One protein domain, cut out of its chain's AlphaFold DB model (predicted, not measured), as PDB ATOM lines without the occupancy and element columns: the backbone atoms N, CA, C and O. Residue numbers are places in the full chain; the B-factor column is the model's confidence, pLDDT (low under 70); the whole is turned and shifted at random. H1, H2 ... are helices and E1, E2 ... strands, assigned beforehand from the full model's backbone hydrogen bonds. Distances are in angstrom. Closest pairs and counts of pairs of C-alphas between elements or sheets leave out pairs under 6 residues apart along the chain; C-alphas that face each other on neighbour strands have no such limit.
ATOM      1  N   LYS A   8     -11.121  67.474  -3.183       77.81
ATOM      2  CA  LYS A   8     -11.489  67.708  -1.776       77.81
ATOM      3  C   LYS A   8     -12.227  69.029  -1.549       77.81
ATOM      4  O   LYS A   8     -12.812  69.218  -0.488       77.81
ATOM      5  N   SER A   9     -12.178  69.934  -2.519       86.56
ATOM      6  CA  SER A   9     -12.738  71.283  -2.425       86.56
ATOM      7  C   SER A   9     -14.040  71.443  -3.203       86.56
ATOM      8  O   SER A   9     -14.628  72.524  -3.191       86.56
ATOM      9  N   VAL A  10     -14.494  70.390  -3.887       93.06
ATOM     10  CA  VAL A  10     -15.720  70.409  -4.683       93.06
ATOM     11  C   VAL A  10     -16.940  70.421  -3.765       93.06
ATOM     12  O   VAL A  10     -17.166  69.503  -2.984       93.06
ATOM     13  N   ILE A  11     -17.765  71.456  -3.903       93.56
ATOM     14  CA  ILE A  11     -19.073  71.561  -3.248       93.56
ATOM     15  C   ILE A  11     -20.119  70.801  -4.072       93.56
ATOM     16  O   ILE A  11     -20.977  70.110  -3.526       93.56
ATOM     17  N   TYR A  12     -20.064  70.935  -5.399       92.88
ATOM     18  CA  TYR A  12     -20.885  70.171  -6.338       92.88
ATOM     19  C   TYR A  12     -20.280  70.162  -7.739       92.88
ATOM     20  O   TYR A  12     -19.588  71.099  -8.127       92.88
ATOM     21  N   ASN A  13     -20.600  69.111  -8.492       94.75
ATOM     22  CA  ASN A  13     -20.252  68.916  -9.895       94.75
ATOM     23  C   ASN A  13     -21.493  68.370 -10.617       94.75
ATOM     24  O   ASN A  13     -21.771  67.174 -10.547       94.75
ATOM     25  N   ASP A  14     -22.304  69.257 -11.193       95.94
ATOM     26  CA  ASP A  14     -23.574  68.898 -11.833       95.94
ATOM     27  C   ASP A  14     -24.033  69.952 -12.858       95.94
ATOM     28  O   ASP A  14     -23.278  70.837 -13.251       95.94
ATOM     29  N   LYS A  15     -25.284  69.848 -13.323       97.38
ATOM     30  CA  LYS A  15     -25.901  70.731 -14.330       97.38
ATOM     31  C   LYS A  15     -26.996  71.636 -13.757       97.38
ATOM     32  O   LYS A  15     -27.938  72.005 -14.463       97.38
ATOM     33  N   ARG A  16     -26.939  71.962 -12.460       97.06
ATOM     34  CA  ARG A  16     -27.979  72.767 -11.797       97.06
ATOM     35  C   ARG A  16     -28.185  74.109 -12.496       97.06
ATOM     36  O   ARG A  16     -27.234  74.741 -12.948       97.06
ATOM     37  N   LYS A  17     -29.441  74.567 -12.529       97.12
ATOM     38  CA  LYS A  17     -29.839  75.835 -13.168       97.12
ATOM     39  C   LYS A  17     -29.422  77.072 -12.376       97.12
ATOM     40  O   LYS A  17     -29.141  78.103 -12.974       97.12
ATOM     41  N   ASN A  18     -29.413  76.975 -11.049       97.44
ATOM     42  CA  ASN A  18     -29.129  78.093 -10.155       97.44
ATOM     43  C   ASN A  18     -27.945  77.742  -9.261       97.44
ATOM     44  O   ASN A  18     -27.941  76.700  -8.605       97.44
ATOM     45  N   ILE A  19     -26.959  78.627  -9.243       97.06
ATOM     46  CA  ILE A  19     -25.713  78.493  -8.490       97.06
ATOM     47  C   ILE A  19     -25.662  79.697  -7.565       97.06
ATOM     48  O   ILE A  19     -25.790  80.832  -8.026       97.06
ATOM     49  N   VAL A  20     -25.522  79.450  -6.267       96.19
ATOM     50  CA  VAL A  20     -25.489  80.505  -5.255       96.19
ATOM     51  C   VAL A  20     -24.301  80.264  -4.339       96.19
ATOM     52  O   VAL A  20     -24.175  79.177  -3.777       96.19
ATOM     53  N   PHE A  21     -23.464  81.284  -4.181       95.62
ATOM     54  CA  PHE A  21     -22.479  81.369  -3.106       95.62
ATOM     55  C   PHE A  21     -22.929  82.472  -2.159       95.62
ATOM     56  O   PHE A  21     -23.358  83.532  -2.613       95.62
ATOM     57  N   LYS A  22     -22.875  82.219  -0.853       92.75
ATOM     58  CA  LYS A  22     -23.361  83.154   0.158       92.75
ATOM     59  C   LYS A  22     -22.403  83.196   1.333       92.75
ATOM     60  O   LYS A  22     -22.010  82.148   1.837       92.75
ATOM     61  N   GLU A  23     -22.125  84.402   1.799       88.00
ATOM     62  CA  GLU A  23     -21.385  84.652   3.023       88.00
ATOM     63  C   GLU A  23     -21.986  85.856   3.742       88.00
ATOM     64  O   GLU A  23     -22.114  86.941   3.178       88.00
ATOM     65  N   ASN A  24     -22.376  85.667   5.004       86.31
ATOM     66  CA  ASN A  24     -23.012  86.704   5.812       86.31
ATOM     67  C   ASN A  24     -24.182  87.387   5.067       86.31
ATOM     68  O   ASN A  24     -25.239  86.780   4.863       86.31
ATOM     69  N   ARG A  25     -23.996  88.655   4.674       87.38
ATOM     70  CA  ARG A  25     -24.982  89.491   3.969       87.38
ATOM     71  C   ARG A  25     -24.706  89.637   2.467       87.38
ATOM     72  O   ARG A  25     -25.481  90.313   1.799       87.38
ATOM     73  N   SER A  26     -23.654  89.007   1.950       89.00
ATOM     74  CA  SER A  26     -23.265  89.047   0.539       89.00
ATOM     75  C   SER A  26     -23.582  87.718  -0.144       89.00
ATOM     76  O   SER A  26     -23.451  86.639   0.439       89.00
ATOM     77  N   GLU A  27     -24.008  87.783  -1.403       94.06
ATOM     78  CA  GLU A  27     -24.232  86.602  -2.229       94.06
ATOM     79  C   GLU A  27     -23.856  86.853  -3.688       94.06
ATOM     80  O   GLU A  27     -24.033  87.948  -4.217       94.06
ATOM     81  N   TYR A  28     -23.390  85.797  -4.343       94.50
ATOM     82  CA  TYR A  28     -23.230  85.722  -5.786       94.50
ATOM     83  C   TYR A  28     -24.221  84.704  -6.344       94.50
ATOM     84  O   TYR A  28     -24.342  83.592  -5.820       94.50
ATOM     85  N   ARG A  29     -24.901  85.061  -7.439       96.12
ATOM     86  CA  ARG A  29     -25.832  84.181  -8.154       96.12
ATOM     87  C   ARG A  29     -25.441  84.053  -9.617       96.12
ATOM     88  O   ARG A  29     -25.336  85.056 -10.313       96.12
ATOM     89  N   ALA A  30     -25.325  82.818 -10.096       95.44
ATOM     90  CA  ALA A  30     -25.216  82.521 -11.521       95.44
ATOM     91  C   ALA A  30     -26.408  81.696 -12.013       95.44
ATOM     92  O   ALA A  30     -26.894  80.789 -11.327       95.44
ATOM     93  N   SER A  31     -26.852  82.013 -13.231       97.00
ATOM     94  CA  SER A  31     -27.891  81.280 -13.948       97.00
ATOM     95  C   SER A  31     -27.264  80.437 -15.056       97.00
ATOM     96  O   SER A  31     -26.649  80.956 -15.986       97.00
ATOM     97  N   ASN A  32     -27.425  79.124 -14.956       96.25
ATOM     98  CA  ASN A  32     -26.956  78.146 -15.927       96.25
ATOM     99  C   ASN A  32     -28.119  77.724 -16.836       96.25
ATOM    100  O   ASN A  32     -28.632  76.607 -16.757       96.25
ATOM    101  N   ILE A  33     -28.572  78.663 -17.669       96.25
ATOM    102  CA  ILE A  33     -29.740  78.499 -18.552       96.25
ATOM    103  C   ILE A  33     -29.552  77.301 -19.495       96.25
ATOM    104  O   ILE A  33     -30.478  76.523 -19.715       96.25
ATOM    105  N   GLU A  34     -28.326  77.121 -19.984       95.56
ATOM    106  CA  GLU A  34     -27.941  76.048 -20.905       95.56
ATOM    107  C   GLU A  34     -27.667  74.703 -20.208       95.56
ATOM    108  O   GLU A  34     -27.378  73.725 -20.888       95.56
ATOM    109  N   GLN A  35     -27.760  74.631 -18.873       96.00
ATOM    110  CA  GLN A  35     -27.508  73.412 -18.087       96.00
ATOM    111  C   GLN A  35     -26.151  72.763 -18.404       96.00
ATOM    112  O   GLN A  35     -26.024  71.541 -18.521       96.00
ATOM    113  N   LYS A  36     -25.118  73.595 -18.542       95.56
ATOM    114  CA  LYS A  36     -23.732  73.143 -18.693       95.56
ATOM    115  C   LYS A  36     -23.281  72.391 -17.459       95.56
ATOM    116  O   LYS A  36     -23.782  72.665 -16.365       95.56
ATOM    117  N   ASN A  37     -22.316  71.488 -17.622       95.81
ATOM    118  CA  ASN A  37     -21.646  70.944 -16.450       95.81
ATOM    119  C   ASN A  37     -20.891  72.072 -15.736       95.81
ATOM    120  O   ASN A  37     -20.140  72.817 -16.369       95.81
ATOM    121  N   VAL A  38     -21.109  72.207 -14.433       95.44
ATOM    122  CA  VAL A  38     -20.462  73.205 -13.586       95.44
ATOM    123  C   VAL A  38     -19.869  72.543 -12.357       95.44
ATOM    124  O   VAL A  38     -20.442  71.599 -11.818       95.44
ATOM    125  N   ILE A  39     -18.740  73.072 -11.894       94.81
ATOM    126  CA  ILE A  39     -18.078  72.607 -10.676       94.81
ATOM    127  C   ILE A  39     -17.923  73.789  -9.734       94.81
ATOM    128  O   ILE A  39     -17.282  74.776 -10.082       94.81
ATOM    129  N   ALA A  40     -18.519  73.718  -8.552       94.88
ATOM    130  CA  ALA A  40     -18.323  74.719  -7.515       94.88
ATOM    131  C   ALA A  40     -17.238  74.270  -6.544       94.88
ATOM    132  O   ALA A  40     -17.261  73.134  -6.073       94.88
ATOM    133  N   TYR A  41     -16.339  75.188  -6.207       93.75
ATOM    134  CA  TYR A  41     -15.230  74.968  -5.291       93.75
ATOM    135  C   TYR A  41     -15.341  75.893  -4.084       93.75
ATOM    136  O   TYR A  41     -15.600  77.088  -4.248       93.75
ATOM    137  N   LYS A  42     -15.071  75.360  -2.891       94.44
ATOM    138  CA  LYS A  42     -14.709  76.168  -1.723       94.44
ATOM    139  C   LYS A  42     -13.198  76.379  -1.763       94.44
ATOM    140  O   LYS A  42     -12.450  75.405  -1.735       94.44
ATOM    141  N   ILE A  43     -12.746  77.625  -1.874       92.94
ATOM    142  CA  ILE A  43     -11.313  77.916  -1.999       92.94
ATOM    143  C   ILE A  43     -10.717  78.180  -0.619       92.94
ATOM    144  O   ILE A  43      -9.806  77.458  -0.208       92.94
ATOM    145  N   ASP A  44     -11.287  79.132   0.118       93.12
ATOM    146  CA  ASP A  44     -10.846  79.465   1.470       93.12
ATOM    147  C   ASP A  44     -11.042  78.304   2.456       93.12
ATOM    148  O   ASP A  44     -12.142  77.763   2.604       93.12
ATOM    149  N   GLY A  45      -9.952  77.902   3.112       89.56
ATOM    150  CA  GLY A  45      -9.944  76.847   4.124       89.56
ATOM    151  C   GLY A  45     -10.112  75.431   3.567       89.56
ATOM    152  O   GLY A  45     -10.293  74.495   4.340       89.56
ATOM    153  N   SER A  46     -10.072  75.255   2.242       91.00
ATOM    154  CA  SER A  46     -10.135  73.931   1.612       91.00
ATOM    155  C   SER A  46      -9.101  73.770   0.505       91.00
ATOM    156  O   SER A  46      -8.174  72.981   0.653       91.00
ATOM    157  N   MET A  47      -9.230  74.502  -0.605       88.62
ATOM    158  CA  MET A  47      -8.243  74.426  -1.691       88.62
ATOM    159  C   MET A  47      -6.938  75.117  -1.294       88.62
ATOM    160  O   MET A  47      -5.851  74.642  -1.621       88.62
ATOM    161  N   ILE A  48      -7.064  76.243  -0.592       90.38
ATOM    162  CA  ILE A  48      -5.956  77.028  -0.068       90.38
ATOM    163  C   ILE A  48      -6.217  77.219   1.427       90.38
ATOM    164  O   ILE A  48      -7.197  77.847   1.827       90.38
ATOM    165  N   GLU A  49      -5.351  76.657   2.267       90.12
ATOM    166  CA  GLU A  49      -5.533  76.697   3.724       90.12
ATOM    167  C   GLU A  49      -5.046  78.019   4.333       90.12
ATOM    168  O   GLU A  49      -5.682  78.559   5.234       90.12
ATOM    169  N   ASN A  50      -3.955  78.587   3.811       91.31
ATOM    170  CA  ASN A  50      -3.263  79.730   4.415       91.31
ATOM    171  C   ASN A  50      -3.030  80.867   3.409       91.31
ATOM    172  O   ASN A  50      -2.922  80.628   2.209       91.31
ATOM    173  N   GLY A  51      -2.906  82.095   3.919       93.25
ATOM    174  CA  GLY A  51      -2.650  83.296   3.117       93.25
ATOM    175  C   GLY A  51      -3.908  83.957   2.547       93.25
ATOM    176  O   GLY A  51      -5.038  83.601   2.903       93.25
ATOM    177  N   ASN A  52      -3.686  84.943   1.674       94.75
ATOM    178  CA  ASN A  52      -4.747  85.622   0.935       94.75
ATOM    179  C   ASN A  52      -5.295  84.682  -0.137       94.75
ATOM    180  O   ASN A  52      -4.538  84.106  -0.917       94.75
ATOM    181  N   LYS A  53      -6.611  84.518  -0.150       95.56
ATOM    182  CA  LYS A  53      -7.338  83.635  -1.059       95.56
ATOM    183  C   LYS A  53      -8.775  84.088  -1.155       95.56
ATOM    184  O   LYS A  53      -9.270  84.688  -0.200       95.56
ATOM    185  N   CYS A  54      -9.416  83.809  -2.281       95.00
ATOM    186  CA  CYS A  54     -10.816  84.127  -2.428       95.00
ATOM    187  C   CYS A  54     -11.721  83.063  -1.797       95.00
ATOM    188  O   CYS A  54     -11.290  81.941  -1.518       95.00
ATOM    189  N   ASP A  55     -12.991  83.393  -1.608       95.00
ATOM    190  CA  ASP A  55     -13.914  82.506  -0.903       95.00
ATOM    191  C   ASP A  55     -14.257  81.245  -1.706       95.00
ATOM    192  O   ASP A  55     -14.249  80.132  -1.165       95.00
ATOM    193  N   ASN A  56     -14.597  81.408  -2.991       95.50
ATOM    194  CA  ASN A  56     -15.168  80.346  -3.823       95.50
ATOM    195  C   ASN A  56     -14.695  80.397  -5.283       95.50
ATOM    196  O   ASN A  56     -14.193  81.410  -5.767       95.50
ATOM    197  N   GLY A  57     -14.928  79.302  -6.011       94.62
ATOM    198  CA  GLY A  57     -14.710  79.214  -7.453       94.62
ATOM    199  C   GLY A  57     -15.852  78.508  -8.184       94.62
ATOM    200  O   GLY A  57     -16.483  77.603  -7.641       94.62
ATOM    201  N   LEU A  58     -16.105  78.893  -9.433       95.19
ATOM    202  CA  LEU A  58     -17.070  78.249 -10.324       95.19
ATOM    203  C   LEU A  58     -16.406  77.864 -11.648       95.19
ATOM    204  O   LEU A  58     -16.124  78.708 -12.496       95.19
ATOM    205  N   GLY A  59     -16.169  76.574 -11.823       93.25
ATOM    206  CA  GLY A  59     -15.644  75.975 -13.034       93.25
ATOM    207  C   GLY A  59     -16.732  75.678 -14.059       93.25
ATOM    208  O   GLY A  59     -17.774  75.119 -13.724       93.25
ATOM    209  N   ILE A  60     -16.453  75.983 -15.324       92.88
ATOM    210  CA  ILE A  60     -17.210  75.522 -16.490       92.88
ATOM    211  C   ILE A  60     -16.243  74.715 -17.367       92.88
ATOM    212  O   ILE A  60     -15.572  75.299 -18.230       92.88
ATOM    213  N   PRO A  61     -16.133  73.389 -17.154       89.75
ATOM    214  CA  PRO A  61     -15.189  72.527 -17.863       89.75
ATOM    215  C   PRO A  61     -15.243  72.648 -19.382       89.75
ATOM    216  O   PRO A  61     -14.210  72.808 -20.028       89.75
ATOM    217  N   GLU A  62     -16.453  72.669 -19.941       88.00
ATOM    218  CA  GLU A  62     -16.701  72.786 -21.384       88.00
ATOM    219  C   GLU A  62     -16.093  74.061 -21.989       88.00
ATOM    220  O   GLU A  62     -15.720  74.080 -23.158       88.00
ATOM    221  N   LYS A  63     -15.970  75.132 -21.191       86.94
ATOM    222  CA  LYS A  63     -15.364  76.406 -21.599       86.94
ATOM    223  C   LYS A  63     -13.916  76.557 -21.139       86.94
ATOM    224  O   LYS A  63     -13.313  77.595 -21.394       86.94
ATOM    225  N   SER A  64     -13.374  75.584 -20.404       86.50
ATOM    226  CA  SER A  64     -12.088  75.713 -19.706       86.50
ATOM    227  C   SER A  64     -11.972  77.030 -18.923       86.50
ATOM    228  O   SER A  64     -10.924  77.666 -18.909       86.50
ATOM    229  N   THR A  65     -13.071  77.467 -18.297       88.25
ATOM    230  CA  THR A  65     -13.143  78.743 -17.569       88.25
ATOM    231  C   THR A  65     -13.406  78.508 -16.088       88.25
ATOM    232  O   THR A  65     -14.338  77.780 -15.747       88.25
ATOM    233  N   LEU A  66     -12.619  79.144 -15.221       91.50
ATOM    234  CA  LEU A  66     -12.839  79.197 -13.778       91.50
ATOM    235  C   LEU A  66     -13.128  80.645 -13.379       91.50
ATOM    236  O   LEU A  66     -12.298  81.522 -13.597       91.50
ATOM    237  N   TYR A  67     -14.294  80.886 -12.791       94.31
ATOM    238  CA  TYR A  67     -14.625  82.165 -12.171       94.31
ATOM    239  C   TYR A  67     -14.211  82.120 -10.705       94.31
ATOM    240  O   TYR A  67     -14.649  81.227  -9.983       94.31
ATOM    241  N   LEU A  68     -13.385  83.069 -10.274       95.19
ATOM    242  CA  LEU A  68     -13.037  83.268  -8.870       95.19
ATOM    243  C   LEU A  68     -14.002  84.271  -8.256       95.19
ATOM    244  O   LEU A  68     -14.350  85.268  -8.889       95.19
ATOM    245  N   ILE A  69     -14.486  83.962  -7.060       95.56
ATOM    246  CA  ILE A  69     -15.601  84.671  -6.446       95.56
ATOM    247  C   ILE A  69     -15.202  85.032  -5.026       95.56
ATOM    248  O   ILE A  69     -15.036  84.153  -4.180       95.56
ATOM    249  N   GLU A  70     -15.112  86.336  -4.796       95.31
ATOM    250  CA  GLU A  70     -14.932  86.932  -3.482       95.31
ATOM    251  C   GLU A  70     -16.221  87.627  -3.040       95.31
ATOM    252  O   GLU A  70     -16.802  88.419  -3.786       95.31
ATOM    253  N   LEU A  71     -16.678  87.337  -1.826       92.44
ATOM    254  CA  LEU A  71     -17.894  87.877  -1.235       92.44
ATOM    255  C   LEU A  71     -17.539  88.869  -0.121       92.44
ATOM    256  O   LEU A  71     -17.658  88.583   1.067       92.44
ATOM    257  N   LYS A  72     -17.171  90.097  -0.501       82.31
ATOM    258  CA  LYS A  72     -17.034  91.218   0.445       82.31
ATOM    259  C   LYS A  72     -18.271  92.112   0.470       82.31
ATOM    260  O   LYS A  72     -19.141  92.053  -0.397       82.31
ATOM    261  N   GLY A  73     -18.363  92.930   1.516       73.06
ATOM    262  CA  GLY A  73     -19.345  94.009   1.616       73.06
ATOM    263  C   GLY A  73     -18.827  95.310   0.999       73.06
ATOM    264  O   GLY A  73     -19.407  95.814   0.045       73.06
ATOM    265  N   CYS A  74     -17.739  95.854   1.551       77.50
ATOM    266  CA  CYS A  74     -17.203  97.171   1.179       77.50
ATOM    267  C   CYS A  74     -15.689  97.208   0.912       77.50
ATOM    268  O   CYS A  74     -15.206  98.201   0.378       77.50
ATOM    269  N   ASP A  75     -14.944  96.158   1.264       88.19
ATOM    270  CA  ASP A  75     -13.483  96.125   1.140       88.19
ATOM    271  C   ASP A  75     -13.051  95.583  -0.230       88.19
ATOM    272  O   ASP A  75     -12.741  94.402  -0.397       88.19
ATOM    273  N   VAL A  76     -13.131  96.451  -1.239       88.62
ATOM    274  CA  VAL A  76     -12.802  96.110  -2.632       88.62
ATOM    275  C   VAL A  76     -11.298  95.903  -2.813       88.62
ATOM    276  O   VAL A  76     -10.897  94.978  -3.519       88.62
ATOM    277  N   ASP A  77     -10.468  96.708  -2.148       93.19
ATOM    278  CA  ASP A  77      -9.010  96.622  -2.271       93.19
ATOM    279  C   ASP A  77      -8.496  95.272  -1.760       93.19
ATOM    280  O   ASP A  77      -7.702  94.604  -2.429       93.19
ATOM    281  N   HIS A  78      -9.000  94.810  -0.610       92.38
ATOM    282  CA  HIS A  78      -8.638  93.493  -0.102       92.38
ATOM    283  C   HIS A  78      -9.174  92.359  -0.985       92.38
ATOM    284  O   HIS A  78      -8.465  91.375  -1.211       92.38
ATOM    285  N   ALA A  79     -10.374  92.519  -1.558       92.88
ATOM    286  CA  ALA A  79     -10.926  91.549  -2.501       92.88
ATOM    287  C   ALA A  79     -10.031  91.376  -3.740       92.88
ATOM    288  O   ALA A  79      -9.785  90.246  -4.165       92.88
ATOM    289  N   CYS A  80      -9.484  92.466  -4.290       94.94
ATOM    290  CA  CYS A  80      -8.521  92.405  -5.393       94.94
ATOM    291  C   CYS A  80      -7.260  91.622  -5.002       94.94
ATOM    292  O   CYS A  80      -6.861  90.713  -5.727       94.94
ATOM    293  N   ILE A  81      -6.689  91.893  -3.823       96.12
ATOM    294  CA  ILE A  81      -5.509  91.173  -3.317       96.12
ATOM    295  C   ILE A  81      -5.790  89.668  -3.169       96.12
ATOM    296  O   ILE A  81      -4.947  88.840  -3.519       96.12
ATOM    297  N   GLN A  82      -6.962  89.291  -2.650       95.50
ATOM    298  CA  GLN A  82      -7.358  87.886  -2.500       95.50
ATOM    299  C   GLN A  82      -7.543  87.184  -3.849       95.50
ATOM    300  O   GLN A  82      -7.122  86.033  -4.004       95.50
ATOM    301  N   LEU A  83      -8.150  87.863  -4.826       95.56
ATOM    302  CA  LEU A  83      -8.308  87.345  -6.183       95.56
ATOM    303  C   LEU A  83      -6.947  87.148  -6.856       95.56
ATOM    304  O   LEU A  83      -6.685  86.051  -7.347       95.56
ATOM    305  N   ASP A  84      -6.064  88.145  -6.807       95.62
ATOM    306  CA  ASP A  84      -4.724  88.069  -7.398       95.62
ATOM    307  C   ASP A  84      -3.896  86.935  -6.781       95.62
ATOM    308  O   ASP A  84      -3.342  86.103  -7.501       95.62
ATOM    309  N   ALA A  85      -3.884  86.818  -5.450       95.06
ATOM    310  CA  ALA A  85      -3.181  85.733  -4.765       95.06
ATOM    311  C   ALA A  85      -3.719  84.345  -5.159       95.06
ATOM    312  O   ALA A  85      -2.952  83.397  -5.348       95.06
ATOM    313  N   THR A  86      -5.039  84.227  -5.340       94.31
ATOM    314  CA  THR A  86      -5.669  82.976  -5.786       94.31
ATOM    315  C   THR A  86      -5.308  82.651  -7.232       94.31
ATOM    316  O   THR A  86      -5.033  81.494  -7.546       94.31
ATOM    317  N   ILE A  87      -5.281  83.655  -8.114       92.69
ATOM    318  CA  ILE A  87      -4.867  83.492  -9.510       92.69
ATOM    319  C   ILE A  87      -3.444  82.943  -9.571       92.69
ATOM    320  O   ILE A  87      -3.214  81.974 -10.290       92.69
ATOM    321  N   GLU A  88      -2.509  83.516  -8.813       91.50
ATOM    322  CA  GLU A  88      -1.118  83.056  -8.806       91.50
ATOM    323  C   GLU A  88      -0.994  81.620  -8.274       91.50
ATOM    324  O   GLU A  88      -0.416  80.770  -8.953       91.50
ATOM    325  N   PHE A  89      -1.649  81.290  -7.153       88.56
ATOM    326  CA  PHE A  89      -1.679  79.917  -6.627       88.56
ATOM    327  C   PHE A  89      -2.206  78.902  -7.653       88.56
ATOM    328  O   PHE A  89      -1.703  77.780  -7.774       88.56
ATOM    329  N   ILE A  90      -3.253  79.284  -8.384       86.06
ATOM    330  CA  ILE A  90      -3.890  78.430  -9.379       86.06
ATOM    331  C   ILE A  90      -3.019  78.317 -10.633       86.06
ATOM    332  O   ILE A  90      -2.864  77.209 -11.138       86.06
ATOM    333  N   LYS A  91      -2.419  79.404 -11.130       83.94
ATOM    334  CA  LYS A  91      -1.530  79.384 -12.307       83.94
ATOM    335  C   LYS A  91      -0.368  78.411 -12.136       83.94
ATOM    336  O   LYS A  91      -0.050  77.687 -13.073       83.94
ATOM    337  N   GLU A  92       0.226  78.352 -10.948       75.12
ATOM    338  CA  GLU A  92       1.312  77.410 -10.650       75.12
ATOM    339  C   GLU A  92       0.868  75.939 -10.718       75.12
ATOM    340  O   GLU A  92       1.677  75.046 -10.969       75.12
ATOM    341  N   ARG A  93      -0.425  75.668 -10.502       71.12
ATOM    342  CA  ARG A  93      -1.000  74.317 -10.406       71.12
ATOM    343  C   ARG A  93      -1.730  73.869 -11.662       71.12
ATOM    344  O   ARG A  93      -1.736  72.680 -11.981       71.12
ATOM    345  N   ILE A  94      -2.328  74.799 -12.400       66.31
ATOM    346  CA  ILE A  94      -2.864  74.536 -13.728       66.31
ATOM    347  C   ILE A  94      -1.677  74.577 -14.687       66.31
ATOM    348  O   ILE A  94      -1.398  75.581 -15.333       66.31
TER     349      ILE A  94
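AT A GLANCE: This is residues 8 to 94 of the 105 residues of an uncharacterized protein of Aeromonas caviae (UniProt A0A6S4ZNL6). Two layers of strands lie loosely and partly face to face: a small slab of four strands, E1, E4, E5 and E6, and the two-stranded hairpin E2 and E3 over one of its faces. One long helix, H1, runs past the E6 edge of the slab and only grazes it. The 87 printed residues have six named strands and then one named helix, in the order E1 E2 E3 E4 E5 E6 H1, a mixed class; the larger sheet runs E1 - E4 - E5 - E6 and is antiparallel throughout, as is the pair E2 - E3. The whole is compact, with a radius of gyration of the C-alphas of 12.8 A, and rounded, spanning 33 by 32 by 20 A.

IN THESE COORDINATES: Find C-alpha 10 at (-15.720, 70.409, -4.683), where E1 begins; it runs to residue 14. Next read E2, residues 18 to 23, 16.6 A long, and E3, residues 26 to 31, 17.1 A. E4 takes residues 38 to 42, with C-alpha 38 at (-20.462, 73.205, -13.586). Past the long link come E5, residues 56 to 60, and E6, residues 65 to 69. H1, residues 76 to 93, is 26.0 A long and ends at C-alpha 93, (-1.000, 74.317, -10.406).

HOW THE PARTS SIT: Start with the larger sheet, where E1 and E6 are edge strands. E1 and E4 are antiparallel at 170 degrees; look at N 11 and O 40, 2.8 A apart and within hydrogen-bond range. E4, E5 and E6 form a meander, each strand the antiparallel neighbour of the one before. In the hairpin of E4 and E5, N 59 and O 39 are 2.7 A apart; in that of E5 and E6, N 58 and O 67 are 2.8 A apart. In the hairpin of E2 and E3, N 23 and O 26 are 2.9 A apart. E2 and E4 are near each other, with 7 pairs of C-alphas within 10 A. The closest C-alphas of E2 and E5, those of Phe 21 and Asn 56, are 7.4 A apart. The closest of E3 and E6, Tyr 28 and Ile 69, are 7.7 A apart. E1 and E3 are apart. H1 is on the larger sheet but only grazes it, with residues 79 to 87; the closest C-alphas of H1 and E6, those of Leu 83 and Leu 68, are 6.8 A apart. In H1, 13 of 14 O i to N i+4 pairs are within hydrogen-bond range.

THE WHOLE: The two C-alphas farthest apart, those of Glu 34 and Gly 51, are 35.6 A from each other. The printed part has no cut. The link from E4 to E5, residues 43 to 55, is long. The mean pLDDT of the printed part is 91.6, and residue 94 alone is under 70.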